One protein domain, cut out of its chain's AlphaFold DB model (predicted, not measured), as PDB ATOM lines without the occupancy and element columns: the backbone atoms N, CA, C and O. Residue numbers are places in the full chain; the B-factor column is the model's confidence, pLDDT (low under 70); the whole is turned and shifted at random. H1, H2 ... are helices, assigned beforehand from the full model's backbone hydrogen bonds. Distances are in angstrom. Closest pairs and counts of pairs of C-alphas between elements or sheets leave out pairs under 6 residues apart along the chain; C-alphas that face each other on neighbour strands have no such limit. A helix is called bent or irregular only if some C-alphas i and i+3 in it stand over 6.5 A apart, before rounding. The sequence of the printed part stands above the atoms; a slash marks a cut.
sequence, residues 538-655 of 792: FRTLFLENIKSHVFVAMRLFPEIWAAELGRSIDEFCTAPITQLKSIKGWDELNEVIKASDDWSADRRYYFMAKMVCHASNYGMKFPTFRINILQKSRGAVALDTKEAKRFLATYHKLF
ATOM      1  N   PHE A 538      24.382 -40.833  -3.405       96.31
ATOM      2  CA  PHE A 538      25.717 -41.178  -2.934       96.31
ATOM      3  C   PHE A 538      26.792 -40.650  -3.880       96.31
ATOM      4  O   PHE A 538      27.790 -40.098  -3.426       96.31
ATOM      5  N   ARG A 539      26.564 -40.753  -5.196       95.44
ATOM      6  CA  ARG A 539      27.467 -40.202  -6.210       95.44
ATOM      7  C   ARG A 539      27.466 -38.672  -6.187       95.44
ATOM      8  O   ARG A 539      28.540 -38.077  -6.245       95.44
ATOM      9  N   THR A 540      26.296 -38.047  -6.052       96.44
ATOM     10  CA  THR A 540      26.159 -36.582  -5.988       96.44
ATOM     11  C   THR A 540      27.002 -35.977  -4.868       96.44
ATOM     12  O   THR A 540      27.621 -34.942  -5.075       96.44
ATOM     13  N   LEU A 541      27.135 -36.650  -3.719       95.25
ATOM     14  CA  LEU A 541      28.013 -36.188  -2.634       95.25
ATOM     15  C   LEU A 541      29.466 -35.984  -3.091       95.25
ATOM     16  O   LEU A 541      30.086 -34.990  -2.725       95.25
ATOM     17  N   PHE A 542      30.011 -36.880  -3.919       92.19
ATOM     18  CA  PHE A 542      31.376 -36.740  -4.436       92.19
ATOM     19  C   PHE A 542      31.490 -35.642  -5.498       92.19
ATOM     20  O   PHE A 542      32.491 -34.924  -5.511       92.19
ATOM     21  N   LEU A 543      30.476 -35.495  -6.358       92.38
ATOM     22  CA  LEU A 543      30.431 -34.438  -7.377       92.38
ATOM     23  C   LEU A 543      30.424 -33.048  -6.732       92.38
ATOM     24  O   LEU A 543      31.196 -32.184  -7.135       92.38
ATOM     25  N   GLU A 544      29.655 -32.889  -5.655       94.19
ATOM     26  CA  GLU A 544      29.549 -31.647  -4.885       94.19
ATOM     27  C   GLU A 544      30.682 -31.461  -3.863       94.19
ATOM     28  O   GLU A 544      30.704 -30.480  -3.118       94.19
ATOM     29  N   ASN A 545      31.648 -32.387  -3.793       91.00
ATOM     30  CA  ASN A 545      32.730 -32.395  -2.803       91.00
ATOM     31  C   ASN A 545      32.205 -32.254  -1.352       91.00
ATOM     32  O   ASN A 545      32.672 -31.419  -0.571       91.00
ATOM     33  N   ILE A 546      31.178 -33.041  -1.021       93.31
ATOM     34  CA  ILE A 546      30.573 -33.180   0.306       93.31
ATOM     35  C   ILE A 546      30.966 -34.548   0.865       93.31
ATOM     36  O   ILE A 546      30.687 -35.593   0.276       93.31
ATOM     37  N   LYS A 547      31.605 -34.570   2.038       92.31
ATOM     38  CA  LYS A 547      32.018 -35.829   2.676       92.31
ATOM     39  C   LYS A 547      30.782 -36.645   3.066       92.31
ATOM     40  O   LYS A 547      29.948 -36.189   3.847       92.31
ATOM     41  N   SER A 548      30.704 -37.892   2.600       93.62
ATOM     42  CA  SER A 548      29.564 -38.778   2.878       93.62
ATOM     43  C   SER A 548      29.313 -38.993   4.371       93.62
ATOM     44  O   SER A 548      28.165 -39.017   4.804       93.62
ATOM     45  N   HIS A 549      30.372 -39.062   5.178       95.00
ATOM     46  CA  HIS A 549      30.257 -39.176   6.632       95.00
ATOM     47  C   HIS A 549      29.616 -37.937   7.270       95.00
ATOM     48  O   HIS A 549      28.841 -38.093   8.207       95.00
ATOM     49  N   VAL A 550      29.902 -36.730   6.756       96.31
ATOM     50  CA  VAL A 550      29.278 -35.485   7.236       96.31
ATOM     51  C   VAL A 550      27.790 -35.517   6.924       96.31
ATOM     52  O   VAL A 550      26.969 -35.353   7.820       96.31
ATOM     53  N   PHE A 551      27.437 -35.830   5.675       96.88
ATOM     54  CA  PHE A 551      26.041 -35.914   5.258       96.88
ATOM     55  C   PHE A 551      25.260 -36.970   6.054       96.88
ATOM     56  O   PHE A 551      24.142 -36.719   6.496       96.88
ATOM     57  N   VAL A 552      25.846 -38.143   6.302       97.19
ATOM     58  CA  VAL A 552      25.203 -39.188   7.111       97.19
ATOM     59  C   VAL A 552      25.100 -38.781   8.583       97.19
ATOM     60  O   VAL A 552      24.049 -38.995   9.181       97.19
ATOM     61  N   ALA A 553      26.128 -38.161   9.170       97.25
ATOM     62  CA  ALA A 553      26.080 -37.667  10.548       97.25
ATOM     63  C   ALA A 553      24.989 -36.601  10.733       97.25
ATOM     64  O   ALA A 553      24.213 -36.683  11.687       97.25
ATOM     65  N   MET A 554      24.883 -35.662   9.789       96.81
ATOM     66  CA  MET A 554      23.840 -34.633   9.742       96.81
ATOM     67  C   MET A 554      22.438 -35.253   9.797       96.81
ATOM     68  O   MET A 554      21.580 -34.800  10.545       96.81
ATOM     69  N   ARG A 555      22.222 -36.341   9.046       96.06
ATOM     70  CA  ARG A 555      20.927 -37.037   8.950       96.06
ATOM     71  C   ARG A 555      20.629 -37.978  10.118       96.06
ATOM     72  O   ARG A 555      19.464 -38.276  10.368       96.06
ATOM     73  N   LEU A 556      21.652 -38.506  10.790       95.94
ATOM     74  CA  LEU A 556      21.483 -39.465  11.887       95.94
ATOM     75  C   LEU A 556      21.212 -38.804  13.239       95.94
ATOM     76  O   LEU A 556      20.523 -39.425  14.059       95.94
ATOM     77  N   PHE A 557      21.772 -37.608  13.441       96.06
ATOM     78  CA  PHE A 557      21.815 -36.899  14.722       96.06
ATOM     79  C   PHE A 557      21.361 -35.429  14.614       96.06
ATOM     80  O   PHE A 557      22.074 -34.551  15.104       96.06
ATOM     81  N   PRO A 558      20.230 -35.110  13.950       95.69
ATOM     82  CA  PRO A 558      19.890 -33.721  13.666       95.69
ATOM     83  C   PRO A 558      19.718 -32.869  14.932       95.69
ATOM     84  O   PRO A 558      20.183 -31.733  14.988       95.69
ATOM     85  N   GLU A 559      19.146 -33.456  15.980       96.00
ATOM     86  CA  GLU A 559      19.002 -32.861  17.309       96.00
ATOM     87  C   GLU A 559      20.332 -32.452  17.964       96.00
ATOM     88  O   GLU A 559      20.382 -31.438  18.658       96.00
ATOM     89  N   ILE A 560      21.419 -33.197  17.730       96.44
ATOM     90  CA  ILE A 560      22.738 -32.875  18.292       96.44
ATOM     91  C   ILE A 560      23.279 -31.612  17.637       96.44
ATOM     92  O   ILE A 560      23.714 -30.694  18.323       96.44
ATOM     93  N   TRP A 561      23.220 -31.541  16.311       96.62
ATOM     94  CA  TRP A 561      23.747 -30.395  15.576       96.62
ATOM     95  C   TRP A 561      22.915 -29.139  15.806       96.62
ATOM     96  O   TRP A 561      23.478 -28.054  15.913       96.62
ATOM     97  N   ALA A 562      21.596 -29.287  15.952       95.75
ATOM     98  CA  ALA A 562      20.731 -28.171  16.303       95.75
ATOM     99  C   ALA A 562      21.060 -27.592  17.690       95.75
ATOM    100  O   ALA A 562      21.101 -26.374  17.859       95.75
ATOM    101  N   ALA A 563      21.340 -28.457  18.671       95.75
ATOM    102  CA  ALA A 563      21.743 -28.033  20.009       95.75
ATOM    103  C   ALA A 563      23.111 -27.329  20.009       95.75
ATOM    104  O   ALA A 563      23.254 -26.281  20.630       95.75
ATOM    105  N   GLU A 564      24.093 -27.872  19.289       94.88
ATOM    106  CA  GLU A 564      25.463 -27.335  19.247       94.88
ATOM    107  C   GLU A 564      25.557 -26.005  18.486       94.88
ATOM    108  O   GLU A 564      26.365 -25.152  18.836       94.88
ATOM    109  N   LEU A 565      24.705 -25.794  17.477       93.69
ATOM    110  CA  LEU A 565      24.633 -24.531  16.733       93.69
ATOM    111  C   LEU A 565      23.634 -23.522  17.321       93.69
ATOM    112  O   LEU A 565      23.552 -22.393  16.841       93.69
ATOM    113  N   GLY A 566      22.821 -23.920  18.305       94.69
ATOM    114  CA  GLY A 566      21.770 -23.073  18.878       94.69
ATOM    115  C   GLY A 566      20.661 -22.670  17.892       94.69
ATOM    116  O   GLY A 566      19.947 -21.697  18.138       94.69
ATOM    117  N   ARG A 567      20.504 -23.388  16.771       93.31
ATOM    118  CA  ARG A 567      19.488 -23.143  15.729       93.31
ATOM    119  C   ARG A 567      19.010 -24.453  15.111       93.31
ATOM    120  O   ARG A 567      19.740 -25.438  15.128       93.31
ATOM    121  N   SER A 568      17.815 -24.473  14.517       93.88
ATOM    122  CA  SER A 568      17.386 -25.643  13.733       93.88
ATOM    123  C   SER A 568      18.316 -25.866  12.534       93.88
ATOM    124  O   SER A 568      18.817 -24.909  11.944       93.88
ATOM    125  N   ILE A 569      18.519 -27.134  12.168       95.88
ATOM    126  CA  ILE A 569      19.233 -27.538  10.950       95.88
ATOM    127  C   ILE A 569      18.306 -28.187   9.908       95.88
ATOM    128  O   ILE A 569      18.776 -28.837   8.971       95.88
ATOM    129  N   ASP A 570      16.988 -28.036  10.063       94.38
ATOM    130  CA  ASP A 570      15.990 -28.662   9.184       94.38
ATOM    131  C   ASP A 570      16.144 -28.236   7.718       94.38
ATOM    132  O   ASP A 570      15.910 -29.041   6.812       94.38
ATOM    133  N   GLU A 571      16.610 -27.007   7.473       94.31
ATOM    134  CA  GLU A 571      16.927 -26.515   6.129       94.31
ATOM    135  C   GLU A 571      17.985 -27.392   5.436       94.31
ATOM    136  O   GLU A 571      17.777 -27.840   4.308       94.31
ATOM    137  N   PHE A 572      19.057 -27.777   6.137       95.19
ATOM    138  CA  PHE A 572      20.087 -28.682   5.613       95.19
ATOM    139  C   PHE A 572      19.558 -30.117   5.465       95.19
ATOM    140  O   PHE A 572      19.897 -30.847   4.529       95.19
ATOM    141  N   CYS A 573      18.689 -30.543   6.384       92.38
ATOM    142  CA  CYS A 573      18.058 -31.861   6.352       92.38
ATOM    143  C   CYS A 573      16.955 -31.992   5.292       92.38
ATOM    144  O   CYS A 573      16.511 -33.104   5.021       92.38
ATOM    145  N   THR A 574      16.492 -30.928   4.656       92.31
ATOM    146  CA  THR A 574      15.450 -31.017   3.616       92.31
ATOM    147  C   THR A 574      15.960 -30.604   2.244       92.31
ATOM    148  O   THR A 574      15.438 -31.088   1.240       92.31
ATOM    149  N   ALA A 575      17.033 -29.816   2.191       93.88
ATOM    150  CA  ALA A 575      17.632 -29.368   0.950       93.88
ATOM    151  C   ALA A 575      18.182 -30.512   0.068       93.88
ATOM    152  O   ALA A 575      18.716 -31.512   0.577       93.88
ATOM    153  N   PRO A 576      18.114 -30.351  -1.268       94.62
ATOM    154  CA  PRO A 576      18.876 -31.158  -2.214       94.62
ATOM    155  C   PRO A 576      20.383 -31.062  -1.952       94.62
ATOM    156  O   PRO A 576      20.897 -30.002  -1.595       94.62
ATOM    157  N   ILE A 577      21.115 -32.153  -2.208       96.38
ATOM    158  CA  ILE A 577      22.571 -32.227  -1.975       96.38
ATOM    159  C   ILE A 577      23.326 -31.105  -2.705       96.38
ATOM    160  O   ILE A 577      24.225 -30.503  -2.128       96.38
ATOM    161  N   THR A 578      22.917 -30.788  -3.936       96.31
ATOM    162  CA  THR A 578      23.522 -29.753  -4.793       96.31
ATOM    163  C   THR A 578      23.371 -28.329  -4.259       96.31
ATOM    164  O   THR A 578      24.056 -27.427  -4.721       96.31
ATOM    165  N   GLN A 579      22.483 -28.105  -3.289       95.69
ATOM    166  CA  GLN A 579      22.235 -26.782  -2.713       95.69
ATOM    167  C   GLN A 579      22.860 -26.613  -1.326       95.69
ATOM    168  O   GLN A 579      22.920 -25.491  -0.833       95.69
ATOM    169  N   LEU A 580      23.359 -27.689  -0.702       94.94
ATOM    170  CA  LEU A 580      23.816 -27.669   0.694       94.94
ATOM    171  C   LEU A 580      24.904 -26.629   0.957       94.94
ATOM    172  O   LEU A 580      24.805 -25.888   1.928       94.94
ATOM    173  N   LYS A 581      25.907 -26.543   0.077       95.12
ATOM    174  CA  LYS A 581      27.018 -25.587   0.214       95.12
ATOM    175  C   LYS A 581      26.592 -24.128   0.084       95.12
ATOM    176  O   LYS A 581      27.294 -23.250   0.569       95.12
ATOM    177  N   SER A 582      25.451 -23.874  -0.552       94.62
ATOM    178  CA  SER A 582      24.909 -22.528  -0.738       94.62
ATOM    179  C   SER A 582      24.079 -22.056   0.458       94.62
ATOM    180  O   SER A 582      23.762 -20.872   0.549       94.62
ATOM    181  N   ILE A 583      23.707 -22.958   1.374       95.38
ATOM    182  CA  ILE A 583      22.945 -22.606   2.575       95.38
ATOM    183  C   ILE A 583      23.880 -21.917   3.568       95.38
ATOM    184  O   ILE A 583      24.956 -22.419   3.906       95.38
ATOM    185  N   LYS A 584      23.454 -20.753   4.064       95.06
ATOM    186  CA  LYS A 584      24.223 -19.969   5.032       95.06
ATOM    187  C   LYS A 584      24.490 -20.798   6.292       95.06
ATOM    188  O   LYS A 584      23.562 -21.260   6.940       95.06
ATOM    189  N   GLY A 585      25.761 -20.930   6.668       93.69
ATOM    190  CA  GLY A 585      26.168 -21.712   7.842       93.69
ATOM    191  C   GLY A 585      26.516 -23.175   7.551       93.69
ATOM    192  O   GLY A 585      26.789 -23.921   8.490       93.69
ATOM    193  N   TRP A 586      26.558 -23.588   6.277       95.75
ATOM    194  CA  TRP A 586      27.045 -24.913   5.886       95.75
ATOM    195  C   TRP A 586      28.462 -25.197   6.391       95.75
ATOM    196  O   TRP A 586      28.691 -26.257   6.970       95.75
ATOM    197  N   ASP A 587      29.405 -24.270   6.195       95.31
ATOM    198  CA  ASP A 587      30.804 -24.491   6.580       95.31
ATOM    199  C   ASP A 587      30.949 -24.678   8.093       95.31
ATOM    200  O   ASP A 587      31.633 -25.595   8.538       95.31
ATOM    201  N   GLU A 588      30.216 -23.887   8.878       96.00
ATOM    202  CA  GLU A 588      30.134 -24.017  10.334       96.00
ATOM    203  C   GLU A 588      29.599 -25.400  10.746       96.00
ATOM    204  O   GLU A 588      30.237 -26.104  11.528       96.00
ATOM    205  N   LEU A 589      28.474 -25.838  10.167       96.38
ATOM    206  CA  LEU A 589      27.905 -27.165  10.428       96.38
ATOM    207  C   LEU A 589      28.880 -28.287  10.034       96.38
ATOM    208  O   LEU A 589      29.077 -29.244  10.782       96.38
ATOM    209  N   ASN A 590      29.495 -28.181   8.859       96.06
ATOM    210  CA  ASN A 590      30.449 -29.150   8.335       96.06
ATOM    211  C   ASN A 590      31.684 -29.279   9.239       96.06
ATOM    212  O   ASN A 590      32.106 -30.405   9.520       96.06
ATOM    213  N   GLU A 591      32.238 -28.167   9.723       95.31
ATOM    214  CA  GLU A 591      33.380 -28.185  10.641       95.31
ATOM    215  C   GLU A 591      33.004 -28.708  12.028       95.31
ATOM    216  O   GLU A 591      33.710 -29.574  12.545       95.31
ATOM    217  N   VAL A 592      31.862 -28.311  12.599       95.94
ATOM    218  CA  VAL A 592      31.390 -28.847  13.892       95.94
ATOM    219  C   VAL A 592      31.168 -30.360  13.817       95.94
ATOM    220  O   VAL A 592      31.597 -31.104  14.704       95.94
ATOM    221  N   ILE A 593      30.568 -30.852  12.727       96.94
ATOM    222  CA  ILE A 593      30.398 -32.291  12.516       96.94
ATOM    223  C   ILE A 593      31.759 -32.987  12.462       96.94
ATOM    224  O   ILE A 593      31.935 -33.998  13.140       96.94
ATOM    225  N   LYS A 594      32.728 -32.488  11.684       94.88
ATOM    226  CA  LYS A 594      34.071 -33.092  11.606       94.88
ATOM    227  C   LYS A 594      34.779 -33.077  12.962       94.88
ATOM    228  O   LYS A 594      35.318 -34.108  13.361       94.88
ATOM    229  N   ALA A 595      34.718 -31.953  13.675       94.12
ATOM    230  CA  ALA A 595      35.315 -31.771  14.994       94.12
ATOM    231  C   ALA A 595      34.747 -32.748  16.035       94.12
ATOM    232  O   ALA A 595      35.448 -33.112  16.979       94.12
ATOM    233  N   SER A 596      33.522 -33.253  15.833       94.69
ATOM    234  CA  SER A 596      32.959 -34.285  16.706       94.69
ATOM    235  C   SER A 596      33.791 -35.567  16.771       94.69
ATOM    236  O   SER A 596      33.659 -36.320  17.732       94.69
ATOM    237  N   ASP A 597      34.675 -35.840  15.803       90.12
ATOM    238  CA  ASP A 597      35.562 -37.008  15.878       90.12
ATOM    239  C   ASP A 597      36.575 -36.920  17.037       90.12
ATOM    240  O   ASP A 597      37.015 -37.959  17.540       90.12
ATOM    241  N   ASP A 598      36.877 -35.704  17.500       87.62
ATOM    242  CA  ASP A 598      37.804 -35.412  18.598       87.62
ATOM    243  C   ASP A 598      37.094 -35.148  19.940       87.62
ATOM    244  O   ASP A 598      37.741 -34.879  20.954       87.62
ATOM    245  N   TRP A 599      35.762 -35.250  19.977       91.25
ATOM    246  CA  TRP A 599      34.982 -35.108  21.208       91.25
ATOM    247  C   TRP A 599      35.154 -36.306  22.151       91.25
ATOM    248  O   TRP A 599      35.876 -37.274  21.873       91.25
ATOM    249  N   SER A 600      34.461 -36.255  23.298       87.38
ATOM    250  CA  SER A 600      34.394 -37.385  24.227       87.38
ATOM    251  C   SER A 600      34.002 -38.661  23.484       87.38
ATOM    252  O   SER A 600      33.240 -38.645  22.519       87.38
ATOM    253  N   ALA A 601      34.576 -39.791  23.893       80.06
ATOM    254  CA  ALA A 601      34.599 -40.987  23.058       80.06
ATOM    255  C   ALA A 601      33.201 -41.572  22.736       80.06
ATOM    256  O   ALA A 601      33.049 -42.280  21.741       80.06
ATOM    257  N   ASP A 602      32.203 -41.258  23.557       81.62
ATOM    258  CA  ASP A 602      30.774 -41.556  23.408       81.62
ATOM    259  C   ASP A 602      30.024 -40.568  22.489       81.62
ATOM    260  O   ASP A 602      28.992 -40.922  21.925       81.62
ATOM    261  N   ARG A 603      30.573 -39.368  22.268       90.00
ATOM    262  CA  ARG A 603      30.027 -38.295  21.418       90.00
ATOM    263  C   ARG A 603      30.753 -38.150  20.076       90.00
ATOM    264  O   ARG A 603      30.673 -37.113  19.423       90.00
ATOM    265  N   ARG A 604      31.444 -39.200  19.621       91.94
ATOM    266  CA  ARG A 604      32.156 -39.210  18.331       91.94
ATOM    267  C   ARG A 604      31.235 -39.475  17.141       91.94
ATOM    268  O   ARG A 604      31.322 -40.520  16.491       91.94
ATOM    269  N   TYR A 605      30.317 -38.556  16.856       95.25
ATOM    270  CA  TYR A 605      29.254 -38.759  15.862       95.25
ATOM    271  C   TYR A 605      29.772 -38.896  14.422       95.25
ATOM    272  O   TYR A 605      29.273 -39.746  13.677       95.25
ATOM    273  N   TYR A 606      30.814 -38.154  14.038       95.38
ATOM    274  CA  TYR A 606      31.475 -38.332  12.739       95.38
ATOM    275  C   TYR A 606      32.047 -39.745  12.573       95.38
ATOM    276  O   TYR A 606      31.841 -40.393  11.542       95.38
ATOM    277  N   PHE A 607      32.700 -40.274  13.614       94.00
ATOM    278  CA  PHE A 607      33.159 -41.662  13.638       94.00
ATOM    279  C   PHE A 607      31.993 -42.642  13.494       94.00
ATOM    280  O   PHE A 607      32.083 -43.567  12.687       94.00
ATOM    281  N   MET A 608      30.885 -42.442  14.217       95.31
ATOM    282  CA  MET A 608      29.710 -43.310  14.089       95.31
ATOM    283  C   MET A 608      29.179 -43.321  12.651       95.31
ATOM    284  O   MET A 608      28.984 -44.397  12.085       95.31
ATOM    285  N   ALA A 609      29.022 -42.153  12.024       96.31
ATOM    286  CA  ALA A 609      28.572 -42.037  10.639       96.31
ATOM    287  C   ALA A 609      29.542 -42.696   9.646       96.31
ATOM    288  O   ALA A 609      29.107 -43.405   8.735       96.31
ATOM    289  N   LYS A 610      30.856 -42.552   9.852       94.25
ATOM    290  CA  LYS A 610      31.885 -43.265   9.080       94.25
ATOM    291  C   LYS A 610      31.739 -44.781   9.189       94.25
ATOM    292  O   LYS A 610      31.810 -45.485   8.179       94.25
ATOM    293  N   MET A 611      31.492 -45.291  10.396       94.75
ATOM    294  CA  MET A 611      31.253 -46.716  10.619       94.75
ATOM    295  C   MET A 611      29.966 -47.192   9.933       94.75
ATOM    296  O   MET A 611      29.971 -48.282   9.363       94.75
ATOM    297  N   VAL A 612      28.894 -46.389   9.939       96.62
ATOM    298  CA  VAL A 612      27.642 -46.684   9.215       96.62
ATOM    299  C   VAL A 612      27.891 -46.779   7.711       96.62
ATOM    300  O   VAL A 612      27.519 -47.781   7.109       96.62
ATOM    301  N   CYS A 613      28.576 -45.798   7.118       94.94
ATOM    302  CA  CYS A 613      28.870 -45.792   5.681       94.94
ATOM    303  C   CYS A 613      29.647 -47.046   5.259       94.94
ATOM    304  O   CYS A 613      29.259 -47.740   4.321       94.94
ATOM    305  N   HIS A 614      30.717 -47.379   5.990       91.81
ATOM    306  CA  HIS A 614      31.517 -48.570   5.711       91.81
ATOM    307  C   HIS A 614      30.706 -49.866   5.875       91.81
ATOM    308  O   HIS A 614      30.765 -50.753   5.027       91.81
ATOM    309  N   ALA A 615      29.922 -49.974   6.951       93.56
ATOM    310  CA  ALA A 615      29.088 -51.138   7.220       93.56
ATOM    311  C   ALA A 615      28.038 -51.358   6.121       93.56
ATOM    312  O   ALA A 615      27.899 -52.475   5.616       93.56
ATOM    313  N   SER A 616      27.326 -50.302   5.734       95.50
ATOM    314  CA  SER A 616      26.254 -50.376   4.747       95.50
ATOM    315  C   SER A 616      26.762 -50.605   3.325       95.50
ATOM    316  O   SER A 616      26.169 -51.415   2.617       95.50
ATOM    317  N   ASN A 617      27.886 -49.998   2.919       93.44
ATOM    318  CA  ASN A 617      28.477 -50.242   1.594       93.44
ATOM    319  C   ASN A 617      28.856 -51.709   1.370       93.44
ATOM    320  O   ASN A 617      28.775 -52.196   0.246       93.44
ATOM    321  N   TYR A 618      29.213 -52.430   2.433       93.06
ATOM    322  CA  TYR A 618      29.669 -53.819   2.359       93.06
ATOM    323  C   TYR A 618      28.689 -54.821   2.992       93.06
ATOM    324  O   TYR A 618      29.077 -55.923   3.383       93.06
ATOM    325  N   GLY A 619      27.403 -54.463   3.097       91.25
ATOM    326  CA  GLY A 619      26.327 -55.393   3.466       91.25
ATOM    327  C   GLY A 619      26.415 -55.948   4.896       91.25
ATOM    328  O   GLY A 619      25.928 -57.050   5.183       91.25
ATOM    329  N   MET A 620      27.051 -55.218   5.815       92.06
ATOM    330  CA  MET A 620      27.187 -55.623   7.213       92.06
ATOM    331  C   MET A 620      25.826 -55.587   7.923       92.06
ATOM    332  O   MET A 620      25.093 -54.605   7.876       92.06
ATOM    333  N   LYS A 621      25.486 -56.669   8.629       92.25
ATOM    334  CA  LYS A 621      24.226 -56.769   9.382       92.25
ATOM    335  C   LYS A 621      24.368 -56.171  10.783       92.25
ATOM    336  O   LYS A 621      25.457 -56.165  11.359       92.25
ATOM    337  N   PHE A 622      23.244 -55.743  11.365       93.62
ATOM    338  CA  PHE A 622      23.215 -55.035  12.651       93.62
ATOM    339  C   PHE A 622      23.966 -55.732  13.810       93.62
ATOM    340  O   PHE A 622      24.629 -55.013  14.558       93.62
ATOM    341  N   PRO A 623      23.965 -57.077  13.992       91.75
ATOM    342  CA  PRO A 623      24.688 -57.684  15.111       91.75
ATOM    343  C   PRO A 623      26.201 -57.503  14.960       91.75
ATOM    344  O   PRO A 623      26.896 -57.163  15.916       91.75
ATOM    345  N   THR A 624      26.704 -57.690  13.738       90.94
ATOM    346  CA  THR A 624      28.115 -57.502  13.398       90.94
ATOM    347  C   THR A 624      28.502 -56.033  13.495       90.94
ATOM    348  O   THR A 624      29.546 -55.729  14.061       90.94
ATOM    349  N   PHE A 625      27.641 -55.130  13.022       94.00
ATOM    350  CA  PHE A 625      27.861 -53.688  13.103       94.00
ATOM    351  C   PHE A 625      28.038 -53.206  14.549       94.00
ATOM    352  O   PHE A 625      29.023 -52.535  14.848       94.00
ATOM    353  N   ARG A 626      27.170 -53.643  15.472       94.06
ATOM    354  CA  ARG A 626      27.279 -53.333  16.912       94.06
ATOM    355  C   ARG A 626      28.607 -53.778  17.515       94.06
ATOM    356  O   ARG A 626      29.218 -53.054  18.293       94.06
ATOM    357  N   ILE A 627      29.059 -54.977  17.162       90.06
ATOM    358  CA  ILE A 627      30.347 -55.503  17.626       90.06
ATOM    359  C   ILE A 627      31.500 -54.690  17.033       90.06
ATOM    360  O   ILE A 627      32.436 -54.331  17.744       90.06
ATOM    361  N   ASN A 628      31.429 -54.390  15.739       91.31
ATOM    362  CA  ASN A 628      32.486 -53.703  15.019       91.31
ATOM    363  C   ASN A 628      32.688 -52.270  15.538       91.31
ATOM    364  O   ASN A 628      33.824 -51.892  15.832       91.31
ATOM    365  N   ILE A 629      31.603 -51.513  15.746       91.94
ATOM    366  CA  ILE A 629      31.675 -50.157  16.309       91.94
ATOM    367  C   ILE A 629      32.169 -50.168  17.762       91.94
ATOM    368  O   ILE A 629      33.004 -49.338  18.128       91.94
ATOM    369  N   LEU A 630      31.760 -51.159  18.562       90.94
ATOM    370  CA  LEU A 630      32.249 -51.333  19.929       90.94
ATOM    371  C   LEU A 630      33.763 -51.565  19.951       90.94
ATOM    372  O   LEU A 630      34.479 -50.919  20.706       90.94
ATOM    373  N   GLN A 631      34.283 -52.450  19.102       89.06
ATOM    374  CA  GLN A 631      35.721 -52.722  19.048       89.06
ATOM    375  C   GLN A 631      36.516 -51.516  18.539       89.06
ATOM    376  O   GLN A 631      37.510 -51.125  19.149       89.06
ATOM    377  N   LYS A 632      36.075 -50.894  17.441       88.56
ATOM    378  CA  LYS A 632      36.782 -49.758  16.826       88.56
ATOM    379  C   LYS A 632      36.788 -48.517  17.724       88.56
ATOM    380  O   LYS A 632      37.764 -47.772  17.699       88.56
ATOM    381  N   SER A 633      35.768 -48.348  18.565       88.00
ATOM    382  CA  SER A 633      35.715 -47.311  19.605       88.00
ATOM    383  C   SER A 633      36.403 -47.707  20.921       88.00
ATOM    384  O   SER A 633      36.370 -46.936  21.876       88.00
ATOM    385  N   ARG A 634      37.009 -48.905  21.018       85.44
ATOM    386  CA  ARG A 634      37.577 -49.469  22.267       85.44
ATOM    387  C   ARG A 634      36.561 -49.494  23.421       85.44
ATOM    388  O   ARG A 634      36.865 -49.303  24.602       85.44
ATOM    389  N   GLY A 635      35.321 -49.745  23.030       85.50
ATOM    390  CA  GLY A 635      34.116 -49.834  23.828       85.50
ATOM    391  C   GLY A 635      33.587 -48.518  24.372       85.50
ATOM    392  O   GLY A 635      32.879 -48.561  25.373       85.50
ATOM    393  N   ALA A 636      33.953 -47.389  23.766       85.94
ATOM    394  CA  ALA A 636      33.350 -46.101  24.086       85.94
ATOM    395  C   ALA A 636      31.953 -45.932  23.469       85.94
ATOM    396  O   ALA A 636      31.105 -45.277  24.057       85.94
ATOM    397  N   VAL A 637      31.698 -46.561  22.318       88.56
ATOM    398  CA  VAL A 637      30.401 -46.514  21.636       88.56
ATOM    399  C   VAL A 637      29.754 -47.891  21.684       88.56
ATOM    400  O   VAL A 637      30.240 -48.838  21.061       88.56
ATOM    401  N   ALA A 638      28.643 -48.000  22.409       90.00
ATOM    402  CA  ALA A 638      27.875 -49.228  22.554       90.00
ATOM    403  C   ALA A 638      26.435 -49.008  22.088       90.00
ATOM    404  O   ALA A 638      25.605 -48.522  22.840       90.00
ATOM    405  N   LEU A 639      26.146 -49.399  20.845       90.81
ATOM    406  CA  LEU A 639      24.802 -49.277  20.287       90.81
ATOM    407  C   LEU A 639      23.896 -50.411  20.768       90.81
ATOM    408  O   LEU A 639      24.309 -51.584  20.822       90.81
ATOM    409  N   ASP A 640      22.633 -50.093  21.025       92.06
ATOM    410  CA  ASP A 640      21.591 -51.095  21.179       92.06
ATOM    411  C   ASP A 640      21.156 -51.676  19.810       92.06
ATOM    412  O   ASP A 640      21.680 -51.351  18.738       92.06
ATOM    413  N   THR A 641      20.231 -52.638  19.831       93.88
ATOM    414  CA  THR A 641      19.728 -53.265  18.597       93.88
ATOM    415  C   THR A 641      18.864 -52.315  17.761       93.88
ATOM    416  O   THR A 641      18.891 -52.402  16.532       93.88
ATOM    417  N   LYS A 642      18.081 -51.443  18.399       96.25
ATOM    418  CA  LYS A 642      17.161 -50.510  17.741       96.25
ATOM    419  C   LYS A 642      17.944 -49.407  17.030       96.25
ATOM    420  O   LYS A 642      17.689 -49.161  15.855       96.25
ATOM    421  N   GLU A 643      18.939 -48.826  17.689       94.88
ATOM    422  CA  GLU A 643      19.854 -47.824  17.147       94.88
ATOM    423  C   GLU A 643      20.632 -48.370  15.955       94.88
ATOM    424  O   GLU A 643      20.596 -47.788  14.874       94.88
ATOM    425  N   ALA A 644      21.262 -49.539  16.101       96.00
ATOM    426  CA  ALA A 644      22.022 -50.152  15.017       96.00
ATOM    427  C   ALA A 644      21.153 -50.431  13.780       96.00
ATOM    428  O   ALA A 644      21.589 -50.206  12.650       96.00
ATOM    429  N   LYS A 645      19.912 -50.899  13.976       97.12
ATOM    430  CA  LYS A 645      18.948 -51.071  12.880       97.12
ATOM    431  C   LYS A 645      18.553 -49.728  12.268       97.12
ATOM    432  O   LYS A 645      18.561 -49.619  11.045       97.12
ATOM    433  N   ARG A 646      18.247 -48.717  13.092       97.00
ATOM    434  CA  ARG A 646      17.898 -47.362  12.639       97.00
ATOM    435  C   ARG A 646      19.008 -46.769  11.780       97.00
ATOM    436  O   ARG A 646      18.712 -46.257  10.706       97.00
ATOM    437  N   PHE A 647      20.262 -46.864  12.212       97.31
ATOM    438  CA  PHE A 647      21.399 -46.276  11.501       97.31
ATOM    439  C   PHE A 647      21.573 -46.893  10.113       97.31
ATOM    440  O   PHE A 647      21.606 -46.173   9.117       97.31
ATOM    441  N   LEU A 648      21.609 -48.229  10.038       96.94
ATOM    442  CA  LEU A 648      21.753 -48.937   8.765       96.94
ATOM    443  C   LEU A 648      20.543 -48.700   7.846       96.94
ATOM    444  O   LEU A 648      20.716 -48.456   6.656       96.94
ATOM    445  N   ALA A 649      19.318 -48.721   8.385       97.31
ATOM    446  CA  ALA A 649      18.106 -48.453   7.608       97.31
ATOM    447  C   ALA A 649      18.063 -47.013   7.075       97.31
ATOM    448  O   ALA A 649      17.691 -46.799   5.924       97.31
ATOM    449  N   THR A 650      18.489 -46.038   7.883       97.00
ATOM    450  CA  THR A 650      18.574 -44.630   7.469       97.00
ATOM    451  C   THR A 650      19.541 -44.480   6.302       97.00
ATOM    452  O   THR A 650      19.183 -43.866   5.303       97.00
ATOM    453  N   TYR A 651      20.719 -45.110   6.367       97.62
ATOM    454  CA  TYR A 651      21.675 -45.096   5.259       97.62
ATOM    455  C   TYR A 651      21.071 -45.638   3.958       97.62
ATOM    456  O   TYR A 651      21.130 -44.981   2.924       97.62
ATOM    457  N   HIS A 652      20.432 -46.809   4.008       96.75
ATOM    458  CA  HIS A 652      19.822 -47.413   2.820       96.75
ATOM    459  C   HIS A 652      18.607 -46.639   2.291       96.75
ATOM    460  O   HIS A 652      18.286 -46.757   1.112       96.75
ATOM    461  N   LYS A 653      17.943 -45.839   3.135       96.94
ATOM    462  CA  LYS A 653      16.908 -44.892   2.699       96.94
ATOM    463  C   LYS A 653      17.512 -43.675   1.993       96.94
ATOM    464  O   LYS A 653      16.922 -43.191   1.035       96.94
ATOM    465  N   LEU A 654      18.661 -43.182   2.461       96.38
ATOM    466  CA  LEU A 654      19.376 -42.068   1.828       96.38
ATOM    467  C   LEU A 654      19.989 -42.473   0.479       96.38
ATOM    468  O   LEU A 654      20.011 -41.653  -0.439       96.38
ATOM    469  N   PHE A 655      20.455 -43.723   0.376       97.62
ATOM    470  CA  PHE A 655      21.191 -44.260  -0.773       97.62
ATOM    471  C   PHE A 655      20.610 -45.604  -1.261       97.62
ATOM    472  O   PHE A 655      21.258 -46.653  -1.124       97.62
TER     473      PHE A 655
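AT A GLANCE: This is residues 538 to 655 of the 792 residues of the protein "POLAc domain-containing protein" of Candidatus Pacearchaeota archaeon (UniProt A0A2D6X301). A short helix, H2, lies near the middle of a body of crossed helices; H7 crosses it, and H6 packs on both. Towards one end of the longest axis H3, H4 and H5 gather with H6, and towards the other H9 packs on H7 and H8 crosses H9. The printed part has 118 residues with nine named helices, H1 to H9 in order, and no named strand; the class is all helix. It is compact, with a radius of gyration of the C-alphas of 13.9 A, and spans 38 by 29 by 21 A.

HOW THE PARTS SIT: H1, residues 538 to 543, and H2, residues 548 to 556, only just touch, with 3 pairs of C-alphas within 8 A, and only at the corner; Leu 541 and Ser 548 have the closest C-alphas, 6.3 A apart. H3, residues 558 to 565, is close to H2 but not clearly touching, with closest C-alphas Met 554 and Trp 561 at 7.2 A. H4, residues 570 to 574, touches no helix but is near H2, with closest C-alphas Arg 555 and Cys 573 at 6.5 A. H5, residues 577 to 582, only just touches H1, with 3 pairs of C-alphas within 8 A, the closest Leu 541 and Ile 577 at 6.8 A. H6, residues 586 to 598, touches H3 with residues 589 to 593 alone, closest C-alphas Trp 561 and Leu 589 at 7.4 A. H7, residues 605 to 617, touches H2 about perpendicular at 72 degrees, only just past steep, closest C-alphas Ala 553 and Ala 609 at 5.0 A. H6 and H7 touch about perpendicular at 89 degrees, closest C-alphas Asp 597 and Tyr 606 at 5.3 A. H8, residues 622 to 632, touches H9, residues 641 to 654, about perpendicular at 80 degrees, closest C-alphas Phe 622 and Ala 644 at 5.6 A. H2 and H8 are apart. Every O i to N i+4 pair is within hydrogen-bond range in H2, H3, H4, H7, H8 and H9; the counts are 1 of 2 in H1, 7 of 9 in H6 and 0 of 2 in H5, where 2 of 3 O i to N i+3 pairs are.

IN THESE COORDINATES: H1 begins at C-alpha 538 (25.717, -41.178, -2.934). H5 is irregular, with C-alphas 578 and 581 7.4 A apart. H6 is 19.7 A long, H7 18.3 A and H9 20.2 A, ending at C-alpha 654 (19.376, -42.068, 1.828).

THE WHOLE: The C-alphas farthest apart, Lys 584 and Pro 623, are 39.0 A apart. The printed part has no cut and no long link. Mean pLDDT of the printed part is 93.8, and no printed residue is under 70.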